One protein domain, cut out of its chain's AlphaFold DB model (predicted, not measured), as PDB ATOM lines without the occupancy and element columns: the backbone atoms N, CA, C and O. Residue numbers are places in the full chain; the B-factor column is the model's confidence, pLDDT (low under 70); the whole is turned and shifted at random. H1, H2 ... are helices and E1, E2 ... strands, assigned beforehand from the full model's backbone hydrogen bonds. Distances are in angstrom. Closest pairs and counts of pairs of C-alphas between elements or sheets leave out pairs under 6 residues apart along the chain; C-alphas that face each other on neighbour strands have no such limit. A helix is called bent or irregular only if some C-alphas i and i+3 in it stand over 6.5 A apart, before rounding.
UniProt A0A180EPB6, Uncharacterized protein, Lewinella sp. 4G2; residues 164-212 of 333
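This is residues 164 to 212 of the 333 residues of an uncharacterized protein of Lewinella sp. 4G2 (UniProt A0A180EPB6). Two antiparallel strands, E1 and E2, make a narrow ribbon, and one short helix, H1, packs with its residues 171 to 178 by the ribbon, mostly near E2. Residues 179 to 195, of which 179 and 180 belong to H1 and the rest to the wide loop after it, stick out from the ribbon, while E2 runs on past the beginning of E1 and bends away at residue 206, and the loop and the far end of E2 lie at the two ends of the long axis. The printed part has 49 residues with two named strands and one named helix, in the order E1, H1, E2 along the chain; the sheet has the order E1 - E2, and the class is mixed, helices and strands. The whole is only just loose, close to extended, with a radius of gyration of the C-alphas of 14.1 A, and it is elongated, spanning 40 by 24 by 19 A.

E1 is residues 164 to 169, beginning at C-alpha 164 at (89.071, 1.807, 38.296), and is 14.6 A long from first to last C-alpha. H1 is residues 171 to 180, 14.4 A long, beginning at C-alpha 171 at (88.549, -15.495, 29.394). E2 is residues 199 to 211, 31.6 A long, and ends at C-alpha 211 at (79.631, 15.568, 45.529). Residues 181 to 198 hold no named element.

E1 and E2 are antiparallel neighbours, with 174 degrees between their N-to-C directions. C-alphas that face each other include those of Thr 164 and Pro 204, 4.2 A apart, and those of Val 169 and Tyr 199, 5.5 A apart. Among the backbone pairs within hydrogen-bond range are N 165 and O 203 at 3.0 A and N 201 and O 167 at 2.9 A. E2 bends by 73 degrees at residue 206. A tight link of one residue joins E1 to H1. The closest C-alphas of H1 and E2 are those of Lys 171 and Tyr 199, 6.5 A apart, and 5 pairs of their C-alphas are within 8 A. H1 is not bent, and in it every O i to N i+4 pair is within hydrogen-bond range.

The two C-alphas farthest apart are those of Asn 192 and Cys 211, at 41.0 A. The printed part has no cut. The link from H1 to E2 is long, with 18 residues. Without residues 179 to 195, which stand free, the body has 32 residues and spans 37 by 16 by 16 A. The mean pLDDT of the printed part is 79.0, and residues 184 to 194 are under 70.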
ATOM      1  N   THR A 164      88.642   3.075  38.881       88.94
ATOM      2  CA  THR A 164      89.071   1.807  38.296       88.94
ATOM      3  C   THR A 164      89.859   2.048  37.020       88.94
ATOM      4  O   THR A 164      89.508   2.939  36.250       88.94
ATOM      5  N   TYR A 165      90.868   1.224  36.754       92.38
ATOM      6  CA  TYR A 165      91.449   1.104  35.417       92.38
ATOM      7  C   TYR A 165      91.062  -0.240  34.803       92.38
ATOM      8  O   TYR A 165      90.860  -1.227  35.516       92.38
ATOM      9  N   ASP A 166      90.972  -0.284  33.477       94.25
ATOM     10  CA  ASP A 166      90.687  -1.520  32.760       94.25
ATOM     11  C   ASP A 166      91.961  -2.353  32.624       94.25
ATOM     12  O   ASP A 166      92.951  -1.932  32.023       94.25
ATOM     13  N   SER A 167      91.930  -3.566  33.165       93.31
ATOM     14  CA  SER A 167      92.977  -4.559  32.952       93.31
ATOM     15  C   SER A 167      92.521  -5.568  31.914       93.31
ATOM     16  O   SER A 167      91.440  -6.149  32.032       93.31
ATOM     17  N   ILE A 168      93.349  -5.778  30.891       94.25
ATOM     18  CA  ILE A 168      93.121  -6.824  29.898       94.25
ATOM     19  C   ILE A 168      93.437  -8.173  30.537       94.25
ATOM     20  O   ILE A 168      94.544  -8.391  31.027       94.25
ATOM     21  N   VAL A 169      92.472  -9.087  30.497       92.12
ATOM     22  CA  VAL A 169      92.593 -10.424  31.078       92.12
ATOM     23  C   VAL A 169      92.139 -11.501  30.101       92.12
ATOM     24  O   VAL A 169      91.434 -11.246  29.121       92.12
ATOM     25  N   ASP A 170      92.536 -12.740  30.369       92.38
ATOM     26  CA  ASP A 170      92.033 -13.891  29.636       92.38
ATOM     27  C   ASP A 170      90.582 -14.235  30.035       92.38
ATOM     28  O   ASP A 170      90.036 -13.791  31.052       92.38
ATOM     29  N   LYS A 171      89.951 -15.090  29.229       90.38
ATOM     30  CA  LYS A 171      88.549 -15.495  29.394       90.38
ATOM     31  C   LYS A 171      88.251 -16.161  30.743       90.38
ATOM     32  O   LYS A 171      87.144 -16.006  31.261       90.38
ATOM     33  N   ASN A 172      89.179 -16.944  31.291       91.81
ATOM     34  CA  ASN A 172      88.954 -17.642  32.557       91.81
ATOM     35  C   ASN A 172      89.020 -16.657  33.723       91.81
ATOM     36  O   ASN A 172      88.125 -16.671  34.569       91.81
ATOM     37  N   SER A 173      90.000 -15.752  33.717       91.50
ATOM     38  CA  SER A 173      90.109 -14.664  34.696       91.50
ATOM     39  C   SER A 173      88.866 -13.765  34.697       91.50
ATOM     40  O   SER A 173      88.309 -13.475  35.758       91.50
ATOM     41  N   TYR A 174      88.346 -13.416  33.513       90.38
ATOM     42  CA  TYR A 174      87.094 -12.663  33.381       90.38
ATOM     43  C   TYR A 174      85.894 -13.404  33.998       90.38
ATOM     44  O   TYR A 174      85.132 -12.822  34.769       90.38
ATOM     45  N   ARG A 175      85.751 -14.715  33.742       87.88
ATOM     46  CA  ARG A 175      84.672 -15.543  34.321       87.88
ATOM     47  C   ARG A 175      84.725 -15.610  35.847       87.88
ATOM     48  O   ARG A 175      83.681 -15.559  36.498       87.88
ATOM     49  N   VAL A 176      85.923 -15.727  36.424       90.62
ATOM     50  CA  VAL A 176      86.113 -15.709  37.883       90.62
ATOM     51  C   VAL A 176      85.693 -14.355  38.454       90.62
ATOM     52  O   VAL A 176      84.946 -14.309  39.434       90.62
ATOM     53  N   TRP A 177      86.108 -13.258  37.813       91.19
ATOM     54  CA  TRP A 177      85.716 -11.906  38.209       91.19
ATOM     55  C   TRP A 177      84.195 -11.694  38.129       91.19
ATOM     56  O   TRP A 177      83.607 -11.185  39.084       91.19
ATOM     57  N   GLN A 178      83.534 -12.145  37.056       88.50
ATOM     58  CA  GLN A 178      82.073 -12.057  36.913       88.50
ATOM     59  C   GLN A 178      81.346 -12.792  38.047       88.50
ATOM     60  O   GLN A 178      80.450 -12.225  38.675       88.50
ATOM     61  N   LYS A 179      81.774 -14.028  38.351       88.56
ATOM     62  CA  LYS A 179      81.188 -14.843  39.426       88.56
ATOM     63  C   LYS A 179      81.355 -14.183  40.798       88.56
ATOM     64  O   LYS A 179      80.433 -14.230  41.602       88.56
ATOM     65  N   LYS A 180      82.510 -13.563  41.060       90.00
ATOM     66  CA  LYS A 180      82.794 -12.883  42.334       90.00
ATOM     67  C   LYS A 180      81.937 -11.629  42.541       90.00
ATOM     68  O   LYS A 180      81.552 -11.349  43.668       90.00
ATOM     69  N   ASN A 181      81.638 -10.889  41.475       86.44
ATOM     70  CA  ASN A 181      80.918  -9.613  41.560       86.44
ATOM     71  C   ASN A 181      79.392  -9.746  41.421       86.44
ATOM     72  O   ASN A 181      78.723  -8.741  41.198       86.44
ATOM     73  N   ASN A 182      78.837 -10.963  41.516       83.12
ATOM     74  CA  ASN A 182      77.399 -11.235  41.368       83.12
ATOM     75  C   ASN A 182      76.769 -10.583  40.123       83.12
ATOM     76  O   ASN A 182      75.568 -10.306  40.098       83.12
ATOM     77  N   ARG A 183      77.558 -10.351  39.064       70.62
ATOM     78  CA  ARG A 183      77.020  -9.936  37.773       70.62
ATOM     79  C   ARG A 183      76.378 -11.161  37.150       70.62
ATOM     80  O   ARG A 183      77.027 -11.952  36.472       70.62
ATOM     81  N   VAL A 184      75.096 -11.333  37.449       58.09
ATOM     82  CA  VAL A 184      74.234 -12.215  36.681       58.09
ATOM     83  C   VAL A 184      74.193 -11.592  35.294       58.09
ATOM     84  O   VAL A 184      73.643 -10.505  35.130       58.09
ATOM     85  N   ASP A 185      74.825 -12.234  34.313       57.91
ATOM     86  CA  ASP A 185      74.538 -11.954  32.911       57.91
ATOM     87  C   ASP A 185      73.047 -12.261  32.725       57.91
ATOM     88  O   ASP A 185      72.629 -13.402  32.518       57.91
ATOM     89  N   GLY A 186      72.217 -11.243  32.945       49.47
ATOM     90  CA  GLY A 186      70.784 -11.331  32.798       49.47
ATOM     91  C   GLY A 186      70.484 -11.603  31.336       49.47
ATOM     92  O   GLY A 186      70.587 -10.705  30.510       49.47
ATOM     93  N   LEU A 187      70.139 -12.856  31.046       48.44
ATOM     94  CA  LEU A 187      68.874 -13.237  30.413       48.44
ATOM     95  C   LEU A 187      68.467 -12.577  29.081       48.44
ATOM     96  O   LEU A 187      67.341 -12.788  28.640       48.44
ATOM     97  N   PHE A 188      69.328 -11.841  28.386       47.78
ATOM     98  CA  PHE A 188      69.012 -11.344  27.050       47.78
ATOM     99  C   PHE A 188      69.582 -12.283  25.989       47.78
ATOM    100  O   PHE A 188      70.790 -12.406  25.799       47.78
ATOM    101  N   GLY A 189      68.635 -12.984  25.357       49.72
ATOM    102  CA  GLY A 189      68.779 -14.042  24.366       49.72
ATOM    103  C   GLY A 189      69.938 -13.881  23.386       49.72
ATOM    104  O   GLY A 189      70.255 -12.790  22.912       49.72
ATOM    105  N   GLY A 190      70.537 -15.031  23.077       51.16
ATOM    106  CA  GLY A 190      71.687 -15.204  22.203       51.16
ATOM    107  C   GLY A 190      71.525 -14.558  20.833       51.16
ATOM    108  O   GLY A 190      71.131 -15.198  19.863       51.16
ATOM    109  N   THR A 191      71.933 -13.301  20.735       57.81
ATOM    110  CA  THR A 191      72.409 -12.758  19.469       57.81
ATOM    111  C   THR A 191      73.836 -13.266  19.288       57.81
ATOM    112  O   THR A 191      74.663 -13.138  20.192       57.81
ATOM    113  N   ASN A 192      74.116 -13.909  18.149       65.94
ATOM    114  CA  ASN A 192      75.452 -14.365  17.759       65.94
ATOM    115  C   ASN A 192      76.389 -13.154  17.629       65.94
ATOM    116  O   ASN A 192      76.626 -12.647  16.534       65.94
ATOM    117  N   ARG A 193      76.907 -12.654  18.754       63.84
ATOM    118  CA  ARG A 193      77.960 -11.645  18.750       63.84
ATOM    119  C   ARG A 193      79.267 -12.333  18.341       63.84
ATOM    120  O   ARG A 193      79.564 -13.415  18.859       63.84
ATOM    121  N   PRO A 194      80.043 -11.754  17.407       69.62
ATOM    122  CA  PRO A 194      81.346 -12.292  17.033       69.62
ATOM    123  C   PRO A 194      82.210 -12.481  18.287       69.62
ATOM    124  O   PRO A 194      82.156 -11.664  19.208       69.62
ATOM    125  N   ARG A 195      82.972 -13.585  18.348       72.31
ATOM    126  CA  ARG A 195      83.816 -13.938  19.505       72.31
ATOM    127  C   ARG A 195      84.744 -12.767  19.852       72.31
ATOM    128  O   ARG A 195      85.743 -12.562  19.169       72.31
ATOM    129  N   GLN A 196      84.441 -12.035  20.924       72.56
ATOM    130  CA  GLN A 196      85.371 -11.062  21.498       72.56
ATOM    131  C   GLN A 196      86.641 -11.798  21.951       72.56
ATOM    132  O   GLN A 196      86.572 -12.766  22.715       72.56
ATOM    133  N   GLN A 197      87.793 -11.368  21.427       79.88
ATOM    134  CA  GLN A 197      89.105 -11.946  21.741       79.88
ATOM    135  C   GLN A 197      89.788 -11.274  22.941       79.88
ATOM    136  O   GLN A 197      90.737 -11.831  23.480       79.88
ATOM    137  N   VAL A 198      89.297 -10.113  23.379       89.38
ATOM    138  CA  VAL A 198      89.878  -9.323  24.471       89.38
ATOM    139  C   VAL A 198      88.806  -9.097  25.531       89.38
ATOM    140  O   VAL A 198      87.708  -8.649  25.202       89.38
ATOM    141  N   TYR A 199      89.126  -9.427  26.782       88.75
ATOM    142  CA  TYR A 199      88.273  -9.185  27.943       88.75
ATOM    143  C   TYR A 199      88.942  -8.136  28.824       88.75
ATOM    144  O   TYR A 199      90.155  -8.194  29.030       88.75
ATOM    145  N   THR A 200      88.164  -7.197  29.352       91.00
ATOM    146  CA  THR A 200      88.635  -6.211  30.326       91.00
ATOM    147  C   THR A 200      87.890  -6.381  31.642       91.00
ATOM    148  O   THR A 200      86.694  -6.684  31.656       91.00
ATOM    149  N   ILE A 201      88.602  -6.222  32.757       89.88
ATOM    150  CA  ILE A 201      88.003  -6.107  34.090       89.88
ATOM    151  C   ILE A 201      88.391  -4.764  34.712       89.88
ATOM    152  O   ILE A 201      89.555  -4.372  34.605       89.88
ATOM    153  N   PRO A 202      87.461  -4.079  35.395       91.25
ATOM    154  CA  PRO A 202      87.795  -2.896  36.168       91.25
ATOM    155  C   PRO A 202      88.541  -3.322  37.440       91.25
ATOM    156  O   PRO A 202      88.014  -4.090  38.254       91.25
ATOM    157  N   ILE A 203      89.770  -2.835  37.609       86.62
ATOM    158  CA  ILE A 203      90.563  -3.008  38.830       86.62
ATOM    159  C   ILE A 203      90.514  -1.697  39.620       86.62
ATOM    160  O   ILE A 203      90.946  -0.669  39.090       86.62
ATOM    161  N   PRO A 204      89.994  -1.699  40.862       83.38
ATOM    162  CA  PRO A 204      90.007  -0.512  41.706       83.38
ATOM    163  C   PRO A 204      91.447  -0.171  42.089       83.38
ATOM    164  O   PRO A 204      92.195  -1.051  42.517       83.38
ATOM    165  N   TYR A 205      91.835   1.091  41.933       89.50
ATOM    166  CA  TYR A 205      93.170   1.563  42.316       89.50
ATOM    167  C   TYR A 205      93.132   2.721  43.310       89.50
ATOM    168  O   TYR A 205      94.111   2.927  44.021       89.50
ATOM    169  N   ASP A 206      92.018   3.454  43.369       84.44
ATOM    170  CA  ASP A 206      91.840   4.582  44.278       84.44
ATOM    171  C   ASP A 206      90.348   4.824  44.567       84.44
ATOM    172  O   ASP A 206      89.463   4.243  43.931       84.44
ATOM    173  N   THR A 207      90.060   5.696  45.524       80.12
ATOM    174  CA  THR A 207      88.715   6.169  45.851       80.12
ATOM    175  C   THR A 207      88.710   7.685  45.922       80.12
ATOM    176  O   THR A 207      89.508   8.271  46.647       80.12
ATOM    177  N   VAL A 208      87.770   8.317  45.226       81.62
ATOM    178  CA  VAL A 208      87.525   9.758  45.335       81.62
ATOM    179  C   VAL A 208      86.137  10.002  45.898       81.62
ATOM    180  O   VAL A 208      85.186   9.293  45.576       81.62
ATOM    181  N   TRP A 209      86.014  11.007  46.753       71.50
ATOM    182  CA  TRP A 209      84.728  11.461  47.255       71.50
ATOM    183  C   TRP A 209      84.234  12.576  46.347       71.50
ATOM    184  O   TRP A 209      84.843  13.641  46.287       71.50
ATOM    185  N   ASN A 210      83.154  12.306  45.618       71.56
ATOM    186  CA  ASN A 210      82.531  13.276  44.733       71.56
ATOM    187  C   ASN A 210      81.224  13.750  45.353       71.56
ATOM    188  O   ASN A 210      80.468  12.953  45.906       71.56
ATOM    189  N   CYS A 211      80.952  15.040  45.229       70.31
ATOM    190  CA  CYS A 211      79.631  15.568  45.529       70.31
ATOM    191  C   CYS A 211      78.643  15.043  44.495       70.31
ATOM    192  O   CYS A 211      78.961  15.001  43.301       70.31
ATOM    193  N   ASP A 212      77.457  14.638  44.941       70.50
ATOM    194  CA  ASP A 212      76.372  14.411  44.001       70.50
ATOM    195  C   ASP A 212      75.987  15.760  43.385       70.50
ATOM    196  O   ASP A 212      75.473  16.649  44.058       70.50
TER     197      ASP A 212